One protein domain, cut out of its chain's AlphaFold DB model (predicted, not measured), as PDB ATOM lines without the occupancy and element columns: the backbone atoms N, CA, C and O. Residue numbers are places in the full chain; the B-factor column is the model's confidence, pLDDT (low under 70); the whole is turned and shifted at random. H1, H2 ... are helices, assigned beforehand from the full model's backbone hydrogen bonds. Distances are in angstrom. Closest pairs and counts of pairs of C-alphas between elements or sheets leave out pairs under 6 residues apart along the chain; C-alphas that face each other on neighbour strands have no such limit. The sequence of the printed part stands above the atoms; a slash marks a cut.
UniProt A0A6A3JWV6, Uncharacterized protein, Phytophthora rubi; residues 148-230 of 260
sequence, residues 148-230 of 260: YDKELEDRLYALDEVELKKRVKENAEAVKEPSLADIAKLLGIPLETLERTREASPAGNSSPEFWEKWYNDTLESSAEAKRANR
ATOM      1  N   TYR A 148     131.584  38.599  78.797       61.06
ATOM      2  CA  TYR A 148     131.786  40.051  78.692       61.06
ATOM      3  C   TYR A 148     131.115  40.681  77.463       61.06
ATOM      4  O   TYR A 148     130.490  41.731  77.581       61.06
ATOM      5  N   ASP A 149     131.202  40.046  76.291       65.50
ATOM      6  CA  ASP A 149     130.610  40.597  75.065       65.50
ATOM      7  C   ASP A 149     129.072  40.556  75.100       65.50
ATOM      8  O   ASP A 149     128.415  41.479  74.624       65.50
ATOM      9  N   LYS A 150     128.489  39.525  75.728       62.81
ATOM     10  CA  LYS A 150     127.031  39.376  75.878       62.81
ATOM     11  C   LYS A 150     126.473  40.350  76.916       62.81
ATOM     12  O   LYS A 150     125.433  40.965  76.698       62.81
ATOM     13  N   GLU A 151     127.198  40.558  78.011       67.12
ATOM     14  CA  GLU A 151     126.825  41.545  79.025       67.12
ATOM     15  C   GLU A 151     126.925  42.986  78.514       67.12
ATOM     16  O   GLU A 151     126.220  43.857  79.019       67.12
ATOM     17  N   LEU A 152     127.775  43.277  77.523       64.88
ATOM     18  CA  LEU A 152     127.834  44.613  76.920       64.88
ATOM     19  C   LEU A 152     126.566  44.949  76.126       64.88
ATOM     20  O   LEU A 152     126.100  46.087  76.203       64.88
ATOM     21  N   GLU A 153     125.988  43.977  75.418       66.62
ATOM     22  CA  GLU A 153     124.715  44.144  74.705       66.62
ATOM     23  C   GLU A 153     123.535  44.253  75.682       66.62
ATOM     24  O   GLU A 153     122.697  45.141  75.532       66.62
ATOM     25  N   ASP A 154     123.511  43.439  76.742       68.06
ATOM     26  CA  ASP A 154     122.449  43.472  77.762       68.06
ATOM     27  C   ASP A 154     122.505  44.725  78.656       68.06
ATOM     28  O   ASP A 154     121.492  45.165  79.211       68.06
ATOM     29  N   ARG A 155     123.686  45.338  78.795       76.56
ATOM     30  CA  ARG A 155     123.867  46.641  79.459       76.56
ATOM     31  C   ARG A 155     123.526  47.816  78.549       76.56
ATOM     32  O   ARG A 155     123.381  48.937  79.053       76.56
ATOM     33  N   LEU A 156     123.413  47.595  77.238       72.44
ATOM     34  CA  LEU A 156     122.991  48.625  76.305       72.44
ATOM     35  C   LEU A 156     121.479  48.799  76.440       72.44
ATOM     36  O   LEU A 156     120.678  48.101  75.823       72.44
ATOM     37  N   TYR A 157     121.075  49.768  77.257       66.81
ATOM     38  CA  TYR A 157     119.696  50.232  77.256       66.81
ATOM     39  C   TYR A 157     119.326  50.630  75.828       66.81
ATOM     40  O   TYR A 157     119.901  51.575  75.283       66.81
ATOM     41  N   ALA A 158     118.374  49.913  75.228       72.62
ATOM     42  CA  ALA A 158     117.813  50.296  73.946       72.62
ATOM     43  C   ALA A 158     117.242  51.710  74.095       72.62
ATOM     44  O   ALA A 158     116.209  51.908  74.739       72.62
ATOM     45  N   LEU A 159     117.940  52.707  73.546       70.62
ATOM     46  CA  LEU A 159     117.359  54.028  73.388       70.62
ATOM     47  C   LEU A 159     116.186  53.866  72.427       70.62
ATOM     48  O   LEU A 159     116.387  53.568  71.252       70.62
ATOM     49  N   ASP A 160     114.966  54.059  72.924       81.31
ATOM     50  CA  ASP A 160     113.807  54.158  72.050       81.31
ATOM     51  C   ASP A 160     114.024  55.366  71.134       81.31
ATOM     52  O   ASP A 160     114.011  56.516  71.578       81.31
ATOM     53  N   GLU A 161     114.260  55.107  69.850       84.75
ATOM     54  CA  GLU A 161     114.496  56.147  68.857       84.75
ATOM     55  C   GLU A 161     113.355  57.168  68.818       84.75
ATOM     56  O   GLU A 161     113.586  58.340  68.512       84.75
ATOM     57  N   VAL A 162     112.123  56.745  69.129       85.81
ATOM     58  CA  VAL A 162     110.953  57.629  69.182       85.81
ATOM     59  C   VAL A 162     111.043  58.555  70.391       85.81
ATOM     60  O   VAL A 162     110.816  59.761  70.258       85.81
ATOM     61  N   GLU A 163     111.416  58.026  71.556       86.56
ATOM     62  CA  GLU A 163     111.627  58.819  72.767       86.56
ATOM     63  C   GLU A 163     112.846  59.741  72.637       86.56
ATOM     64  O   GLU A 163     112.774  60.901  73.043       86.56
ATOM     65  N   LEU A 164     113.934  59.287  72.004       86.88
ATOM     66  CA  LEU A 164     115.108  60.113  71.718       86.88
ATOM     67  C   LEU A 164     114.751  61.259  70.773       86.88
ATOM     68  O   LEU A 164     115.031  62.411  71.092       86.88
ATOM     69  N   LYS A 165     114.082  60.985  69.648       87.69
ATOM     70  CA  LYS A 165     113.628  62.026  68.706       87.69
ATOM     71  C   LYS A 165     112.680  63.015  69.386       87.69
ATOM     72  O   LYS A 165     112.777  64.220  69.152       87.69
ATOM     73  N   LYS A 166     111.800  62.529  70.264       90.00
ATOM     74  CA  LYS A 166     110.931  63.374  71.089       90.00
ATOM     75  C   LYS A 166     111.744  64.256  72.039       90.00
ATOM     76  O   LYS A 166     111.516  65.461  72.050       90.00
ATOM     77  N   ARG A 167     112.714  63.701  72.773       87.75
ATOM     78  CA  ARG A 167     113.584  64.474  73.672       87.75
ATOM     79  C   ARG A 167     114.463  65.462  72.928       87.75
ATOM     80  O   ARG A 167     114.620  66.573  73.401       87.75
ATOM     81  N   VAL A 168     115.001  65.102  71.768       90.19
ATOM     82  CA  VAL A 168     115.769  66.022  70.917       90.19
ATOM     83  C   VAL A 168     114.894  67.194  70.492       90.19
ATOM     84  O   VAL A 168     115.332  68.336  70.567       90.19
ATOM     85  N   LYS A 169     113.637  66.936  70.118       88.56
ATOM     86  CA  LYS A 169     112.682  67.994  69.783       88.56
ATOM     87  C   LYS A 169     112.334  68.866  70.992       88.56
ATOM     88  O   LYS A 169     112.392  70.084  70.888       88.56
ATOM     89  N   GLU A 170     112.017  68.259  72.133       88.69
ATOM     90  CA  GLU A 170     111.737  68.980  73.382       88.69
ATOM     91  C   GLU A 170     112.947  69.805  73.840       88.69
ATOM     92  O   GLU A 170     112.786  70.934  74.287       88.69
ATOM     93  N   ASN A 171     114.162  69.280  73.680       86.56
ATOM     94  CA  ASN A 171     115.396  69.974  74.026       86.56
ATOM     95  C   ASN A 171     115.679  71.110  73.036       86.56
ATOM     96  O   ASN A 171     115.991  72.208  73.461       86.56
ATOM     97  N   ALA A 172     115.465  70.916  71.732       85.75
ATOM     98  CA  ALA A 172     115.567  71.997  70.750       85.75
ATOM     99  C   ALA A 172     114.555  73.129  71.014       85.75
ATOM    100  O   ALA A 172     114.878  74.299  70.826       85.75
ATOM    101  N   GLU A 173     113.347  72.802  71.482       81.44
ATOM    102  CA  GLU A 173     112.344  73.790  71.907       81.44
ATOM    103  C   GLU A 173     112.711  74.461  73.248       81.44
ATOM    104  O   GLU A 173     112.413  75.641  73.452       81.44
ATOM    105  N   ALA A 174     113.372  73.731  74.153       74.69
ATOM    106  CA  ALA A 174     113.829  74.224  75.454       74.69
ATOM    107  C   ALA A 174     115.139  75.028  75.385       74.69
ATOM    108  O   ALA A 174     115.358  75.897  76.231       74.69
ATOM    109  N   VAL A 175     115.975  74.800  74.365       74.69
ATOM    110  CA  VAL A 175     117.162  75.599  74.016       74.69
ATOM    111  C   VAL A 175     116.687  76.903  73.374       74.69
ATOM    112  O   VAL A 175     116.932  77.227  72.216       74.69
ATOM    113  N   LYS A 176     115.948  77.685  74.153       76.06
ATOM    114  CA  LYS A 176     115.761  79.097  73.878       76.06
ATOM    115  C   LYS A 176     116.965  79.814  74.462       76.06
ATOM    116  O   LYS A 176     117.231  79.686  75.657       76.06
ATOM    117  N   GLU A 177     117.671  80.580  73.635       78.81
ATOM    118  CA  GLU A 177     118.726  81.454  74.138       78.81
ATOM    119  C   GLU A 177     118.153  82.332  75.269       78.81
ATOM    120  O   GLU A 177     117.098  82.960  75.080       78.81
ATOM    121  N   PRO A 178     118.777  82.340  76.463       82.50
ATOM    122  CA  PRO A 178     118.279  83.120  77.583       82.50
ATOM    123  C   PRO A 178     118.238  84.596  77.192       82.50
ATOM    124  O   PRO A 178     119.137  85.103  76.518       82.50
ATOM    125  N   SER A 179     117.178  85.304  77.594       88.31
ATOM    126  CA  SER A 179     117.088  86.726  77.265       88.31
ATOM    127  C   SER A 179     118.219  87.489  77.952       88.31
ATOM    128  O   SER A 179     118.687  87.102  79.025       88.31
ATOM    129  N   LEU A 180     118.635  88.620  77.379       88.44
ATOM    130  CA  LEU A 180     119.689  89.453  77.967       88.44
ATOM    131  C   LEU A 180     119.369  89.854  79.421       88.44
ATOM    132  O   LEU A 180     120.266  89.944  80.253       88.44
ATOM    133  N   ALA A 181     118.084  90.028  79.743       91.38
ATOM    134  CA  ALA A 181     117.617  90.306  81.098       91.38
ATOM    135  C   ALA A 181     117.745  89.102  82.044       91.38
ATOM    136  O   ALA A 181     118.002  89.293  83.233       91.38
ATOM    137  N   ASP A 182     117.575  87.879  81.545       92.12
ATOM    138  CA  ASP A 182     117.755  86.662  82.342       92.12
ATOM    139  C   ASP A 182     119.240  86.413  82.614       92.12
ATOM    140  O   ASP A 182     119.613  86.124  83.749       92.12
ATOM    141  N   ILE A 183     120.095  86.641  81.610       92.81
ATOM    142  CA  ILE A 183     121.555  86.601  81.760       92.81
ATOM    143  C   ILE A 183     122.020  87.675  82.757       92.81
ATOM    144  O   ILE A 183     122.809  87.383  83.652       92.81
ATOM    145  N   ALA A 184     121.497  88.902  82.664       94.75
ATOM    146  CA  ALA A 184     121.819  89.989  83.592       94.75
ATOM    147  C   ALA A 184     121.481  89.633  85.051       94.75
ATOM    148  O   ALA A 184     122.296  89.851  85.948       94.75
ATOM    149  N   LYS A 185     120.306  89.034  85.293       94.62
ATOM    150  CA  LYS A 185     119.907  88.549  86.625       94.62
ATOM    151  C   LYS A 185     120.797  87.408  87.113       94.62
ATOM    152  O   LYS A 185     121.203  87.432  88.267       94.62
ATOM    153  N   LEU A 186     121.085  86.434  86.248       93.19
ATOM    154  CA  LEU A 186     121.910  85.270  86.579       93.19
ATOM    155  C   LEU A 186     123.332  85.679  86.979       93.19
ATOM    156  O   LEU A 186     123.880  85.142  87.935       93.19
ATOM    157  N   LEU A 187     123.913  86.636  86.258       93.25
ATOM    158  CA  LEU A 187     125.282  87.101  86.484       93.25
ATOM    159  C   LEU A 187     125.380  88.230  87.521       93.25
ATOM    160  O   LEU A 187     126.483  88.601  87.910       93.25
ATOM    161  N   GLY A 188     124.254  88.817  87.943       94.75
ATOM    162  CA  GLY A 188     124.246  89.993  88.818       94.75
ATOM    163  C   GLY A 188     124.848  91.248  88.169       94.75
ATOM    164  O   GLY A 188     125.324  92.138  88.871       94.75
ATOM    165  N   ILE A 189     124.845  91.326  86.834       95.00
ATOM    166  CA  ILE A 189     125.428  92.434  86.063       95.00
ATOM    167  C   ILE A 189     124.299  93.348  85.568       95.00
ATOM    168  O   ILE A 189     123.309  92.845  85.032       95.00
ATOM    169  N   PRO A 190     124.416  94.686  85.687       94.75
ATOM    170  CA  PRO A 190     123.422  95.603  85.141       94.75
ATOM    171  C   PRO A 190     123.214  95.400  83.637       94.75
ATOM    172  O   PRO A 190     124.177  95.283  82.876       94.75
ATOM    173  N   LEU A 191     121.953  95.433  83.200       93.19
ATOM    174  CA  LEU A 191     121.570  95.196  81.805       93.19
ATOM    175  C   LEU A 191     122.298  96.136  80.829       93.19
ATOM    176  O   LEU A 191     122.803  95.672  79.815       93.19
ATOM    177  N   GLU A 192     122.475  97.411  81.187       91.81
ATOM    178  CA  GLU A 192     123.227  98.389  80.382       91.81
ATOM    179  C   GLU A 192     124.701  97.994  80.167       91.81
ATOM    180  O   GLU A 192     125.269  98.206  79.097       91.81
ATOM    181  N   THR A 193     125.342  97.393  81.179       92.75
ATOM    182  CA  THR A 193     126.737  96.926  81.070       92.75
ATOM    183  C   THR A 193     126.826  95.727  80.131       92.75
ATOM    184  O   THR A 193     127.767  95.610  79.342       92.75
ATOM    185  N   LEU A 194     125.820  94.855  80.184       90.00
ATOM    186  CA  LEU A 194     125.736  93.679  79.332       90.00
ATOM    187  C   LEU A 194     125.414  94.053  77.875       90.00
ATOM    188  O   LEU A 194     126.037  93.514  76.964       90.00
ATOM    189  N   GLU A 195     124.529  95.029  77.643       89.38
ATOM    190  CA  GLU A 195     124.253  95.604  76.316       89.38
ATOM    191  C   GLU A 195     125.501  96.239  75.707       89.38
ATOM    192  O   GLU A 195     125.888  95.900  74.588       89.38
ATOM    193  N   ARG A 196     126.204  97.076  76.477       88.44
ATOM    194  CA  ARG A 196     127.464  97.695  76.044       88.44
ATOM    195  C   ARG A 196     128.532  96.653  75.686       88.44
ATOM    196  O   ARG A 196     129.296  96.842  74.744       88.44
ATOM    197  N   THR A 197     128.603  95.555  76.435       85.06
ATOM    198  CA  THR A 197     129.571  94.473  76.178       85.06
ATOM    199  C   THR A 197     129.168  93.635  74.964       85.06
ATOM    200  O   THR A 197     130.025  93.252  74.169       85.06
ATOM    201  N   ARG A 198     127.862  93.417  74.759       81.88
ATOM    202  CA  ARG A 198     127.320  92.781  73.551       81.88
ATOM    203  C   ARG A 198     127.648  93.582  72.289       81.88
ATOM    204  O   ARG A 198     127.888  92.994  71.244       81.88
ATOM    205  N   GLU A 199     127.693  94.907  72.370       72.81
ATOM    206  CA  GLU A 199     128.132  95.750  71.248       72.81
ATOM    207  C   GLU A 199     129.639  95.630  70.965       72.81
ATOM    208  O   GLU A 199     130.052  95.704  69.809       72.81
ATOM    209  N   ALA A 200     130.464  95.400  71.993       74.12
ATOM    210  CA  ALA A 200     131.904  95.178  71.836       74.12
ATOM    211  C   ALA A 200     132.242  93.806  71.217       74.12
ATOM    212  O   ALA A 200     133.312  93.634  70.634       74.12
ATOM    213  N   SER A 201     131.325  92.843  71.329       72.75
ATOM    214  CA  SER A 201     131.429  91.489  70.791       72.75
ATOM    215  C   SER A 201     130.186  91.187  69.943       72.75
ATOM    216  O   SER A 201     129.247  90.564  70.447       72.75
ATOM    217  N   PRO A 202     130.141  91.659  68.679       70.88
ATOM    218  CA  PRO A 202     128.946  91.578  67.851       70.88
ATOM    219  C   PRO A 202     128.446  90.144  67.700       70.88
ATOM    220  O   PRO A 202     129.231  89.234  67.434       70.88
ATOM    221  N   ALA A 203     127.127  89.965  67.794       64.00
ATOM    222  CA  ALA A 203     126.483  88.687  67.515       64.00
ATOM    223  C   ALA A 203     126.945  88.159  66.145       64.00
ATOM    224  O   ALA A 203     126.725  88.804  65.120       64.00
ATOM    225  N   GLY A 204     127.637  87.019  66.146       67.44
ATOM    226  CA  GLY A 204     128.272  86.447  64.958       67.44
ATOM    227  C   GLY A 204     129.686  85.937  65.210       67.44
ATOM    228  O   GLY A 204     130.102  85.000  64.544       67.44
ATOM    229  N   ASN A 205     130.388  86.457  66.219       68.56
ATOM    230  CA  ASN A 205     131.713  85.963  66.608       68.56
ATOM    231  C   ASN A 205     131.707  84.686  67.467       68.56
ATOM    232  O   ASN A 205     132.759  84.210  67.877       68.56
ATOM    233  N   SER A 206     130.535  84.108  67.719       69.44
ATOM    234  CA  SER A 206     130.379  82.759  68.270       69.44
ATOM    235  C   SER A 206     130.068  81.708  67.198       69.44
ATOM    236  O   SER A 206     130.040  80.523  67.515       69.44
ATOM    237  N   SER A 207     129.820  82.116  65.946       83.56
ATOM    238  CA  SER A 207     129.479  81.181  64.871       83.56
ATOM    239  C   SER A 207     130.728  80.438  64.378       83.56
ATOM    240  O   SER A 207     131.755  81.090  64.163       83.56
ATOM    241  N   PRO A 208     130.663  79.118  64.129       86.62
ATOM    242  CA  PRO A 208     131.766  78.368  63.524       86.62
ATOM    243  C   PRO A 208     132.258  78.992  62.210       86.62
ATOM    244  O   PRO A 208     133.455  79.187  62.028       86.62
ATOM    245  N   GLU A 209     131.326  79.427  61.359       91.50
ATOM    246  CA  GLU A 209     131.590  80.107  60.080       91.50
ATOM    247  C   GLU A 209     132.441  81.377  60.249       91.50
ATOM    248  O   GLU A 209     133.305  81.692  59.430       91.50
ATOM    249  N   PHE A 210     132.215  82.124  61.335       89.69
ATOM    250  CA  PHE A 210     133.002  83.319  61.626       89.69
ATOM    251  C   PHE A 210     134.444  82.957  61.970       89.69
ATOM    252  O   PHE A 210     135.363  83.594  61.460       89.69
ATOM    253  N   TRP A 211     134.642  81.948  62.820       92.06
ATOM    254  CA  TRP A 211     135.977  81.511  63.221       92.06
ATOM    255  C   TRP A 211     136.741  80.887  62.064       92.06
ATOM    256  O   TRP A 211     137.924  81.181  61.906       92.06
ATOM    257  N   GLU A 212     136.069  80.099  61.226       93.25
ATOM    258  CA  GLU A 212     136.657  79.538  60.012       93.25
ATOM    259  C   GLU A 212     137.112  80.646  59.062       93.25
ATOM    260  O   GLU A 212     138.262  80.663  58.614       93.25
ATOM    261  N   LYS A 213     136.243  81.623  58.791       94.12
ATOM    262  CA  LYS A 213     136.603  82.754  57.941       94.12
ATOM    263  C   LYS A 213     137.742  83.573  58.544       94.12
ATOM    264  O   LYS A 213     138.707  83.867  57.849       94.12
ATOM    265  N   TRP A 214     137.658  83.919  59.828       92.50
ATOM    266  CA  TRP A 214     138.707  84.670  60.520       92.50
ATOM    267  C   TRP A 214     140.051  83.939  60.471       92.50
ATOM    268  O   TRP A 214     141.086  84.561  60.233       92.50
ATOM    269  N   TYR A 215     140.036  82.621  60.666       92.56
ATOM    270  CA  TYR A 215     141.221  81.781  60.593       92.56
ATOM    271  C   TYR A 215     141.834  81.807  59.191       92.56
ATOM    272  O   TYR A 215     143.023  82.093  59.054       92.56
ATOM    273  N   ASN A 216     141.024  81.602  58.149       94.44
ATOM    274  CA  ASN A 216     141.480  81.656  56.761       94.44
ATOM    275  C   ASN A 216     142.005  83.052  56.382       94.44
ATOM    276  O   ASN A 216     143.122  83.163  55.883       94.44
ATOM    277  N   ASP A 217     141.277  84.121  56.715       95.00
ATOM    278  CA  ASP A 217     141.701  85.511  56.484       95.00
ATOM    279  C   ASP A 217     143.035  85.818  57.205       95.00
ATOM    280  O   ASP A 217     143.921  86.507  56.681       95.00
ATOM    281  N   THR A 218     143.219  85.281  58.417       93.69
ATOM    282  CA  THR A 218     144.453  85.434  59.204       93.69
ATOM    283  C   THR A 218     145.612  84.653  58.587       93.69
ATOM    284  O   THR A 218     146.723  85.183  58.499       93.69
ATOM    285  N   LEU A 219     145.378  83.427  58.109       93.06
ATOM    286  CA  LEU A 219     146.375  82.676  57.345       93.06
ATOM    287  C   LEU A 219     146.745  83.425  56.062       93.06
ATOM    288  O   LEU A 219     147.922  83.569  55.741       93.06
ATOM    289  N   GLU A 220     145.782  83.960  55.323       92.19
ATOM    290  CA  GLU A 220     146.057  84.678  54.080       92.19
ATOM    291  C   GLU A 220     146.888  85.947  54.305       92.19
ATOM    292  O   GLU A 220     147.860  86.181  53.576       92.19
ATOM    293  N   SER A 221     146.562  86.728  55.335       93.56
ATOM    294  CA  SER A 221     147.205  88.017  55.613       93.56
ATOM    295  C   SER A 221     148.530  87.919  56.378       93.56
ATOM    296  O   SER A 221     149.398  88.776  56.192       93.56
ATOM    297  N   SER A 222     148.736  86.883  57.203       93.81
ATOM    298  CA  SER A 222     149.921  86.752  58.060       93.81
ATOM    299  C   SER A 222     150.883  85.660  57.588       93.81
ATOM    300  O   SER A 222     150.603  84.462  57.638       93.81
ATOM    301  N   ALA A 223     152.088  86.075  57.185       89.44
ATOM    302  CA  ALA A 223     153.169  85.155  56.833       89.44
ATOM    303  C   ALA A 223     153.620  84.285  58.022       89.44
ATOM    304  O   ALA A 223     153.976  83.123  57.827       89.44
ATOM    305  N   GLU A 224     153.570  84.822  59.244       89.88
ATOM    306  CA  GLU A 224     153.879  84.062  60.459       89.88
ATOM    307  C   GLU A 224     152.814  82.993  60.719       89.88
ATOM    308  O   GLU A 224     153.155  81.842  60.984       89.88
ATOM    309  N   ALA A 225     151.532  83.330  60.537       90.75
ATOM    310  CA  ALA A 225     150.447  82.362  60.682       90.75
ATOM    311  C   ALA A 225     150.587  81.214  59.667       90.75
ATOM    312  O   ALA A 225     150.500  80.051  60.053       90.75
ATOM    313  N   LYS A 226     150.926  81.507  58.402       89.31
ATOM    314  CA  LYS A 226     151.241  80.479  57.385       89.31
ATOM    315  C   LYS A 226     152.417  79.592  57.774       89.31
ATOM    316  O   LYS A 226     152.394  78.392  57.522       89.31
ATOM    317  N   ARG A 227     153.469  80.178  58.349       88.12
ATOM    318  CA  ARG A 227     154.659  79.434  58.773       88.12
ATOM    319  C   ARG A 227     154.344  78.502  59.940       88.12
ATOM    320  O   ARG A 227     154.794  77.358  59.925       88.12
ATOM    321  N   ALA A 228     153.586  78.987  60.921       89.25
ATOM    322  CA  ALA A 228     153.159  78.215  62.082       89.25
ATOM    323  C   ALA A 228     152.170  77.102  61.704       89.25
ATOM    324  O   ALA A 228     152.217  76.020  62.279       89.25
ATOM    325  N   ASN A 229     151.325  77.342  60.699       88.00
ATOM    326  CA  ASN A 229     150.360  76.372  60.185       88.00
ATOM    327  C   ASN A 229     150.926  75.435  59.105       88.00
ATOM    328  O   ASN A 229     150.187  74.771  58.387       88.00
ATOM    329  N   ARG A 230     152.244  75.409  58.910       87.81
ATOM    330  CA  ARG A 230     152.822  74.622  57.826       87.81
ATOM    331  C   ARG A 230     152.780  73.130  58.156       87.81
ATOM    332  O   ARG A 230     153.312  72.707  59.180       87.81
TER     333      ARG A 230
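Overview. This is residues 148 to 230 of the 260 residues of an uncharacterized protein of Phytophthora rubi (UniProt A0A6A3JWV6). The printed part is an open, V-shaped string of six helices with no common core: H3 and H4 make the corner, one arm runs out through H2 to H1, and the other through H5 to H6. The first arm, residues 148 to 177, sticks out with nothing packed on it. There are 83 residues with six named helices, H1 to H6 in chain order, and no named strand; the class is all helix. The whole is extended, with a radius of gyration of the C-alphas of 22.2 A, and flat, spanning 55 by 45 by 21 A.

Arrangement. Start at H1, residues 148 to 154, and go on to H2, residues 161 to 174; the two are apart, and each touches no helix. Next come H3, residues 180 to 187, and H4, residues 191 to 200, which touch, about perpendicular at 74 degrees; their closest C-alphas, of Ala 184 and Leu 191, are 5.5 A apart. H5, residues 208 to 221, is apart from H4. Look at residues 218 to 220 of H5, which alone touch H6, residues 223 to 228. These two helices touch only at the corner by their link, at a steep tilt of 64 degrees, opposite ways; their closest C-alphas, of Leu 219 and Ala 225, are 5.3 A apart. In H2, H3, H4, H5 and H6 every O i to N i+4 pair is within hydrogen-bond range; in H1, 2 of 3 are.

Along the chain. Find C-alpha 148 at (131.786, 40.051, 78.692), where H1 begins. H2 starts at C-alpha 161, (114.496, 56.147, 68.857), and runs 19.3 A. H4 runs 14.4 A and H5 19.9 A. H6 ends at C-alpha 228, (153.159, 78.215, 62.082).

Size, cuts and confidence. The C-alphas farthest apart, of Lys 150 and Glu 192, are 59.3 A apart. The printed part has no cut and no long link. Look for pLDDT under 70 at residues 148 to 154, 157 and 203 to 206; the mean of the printed part is 84.1.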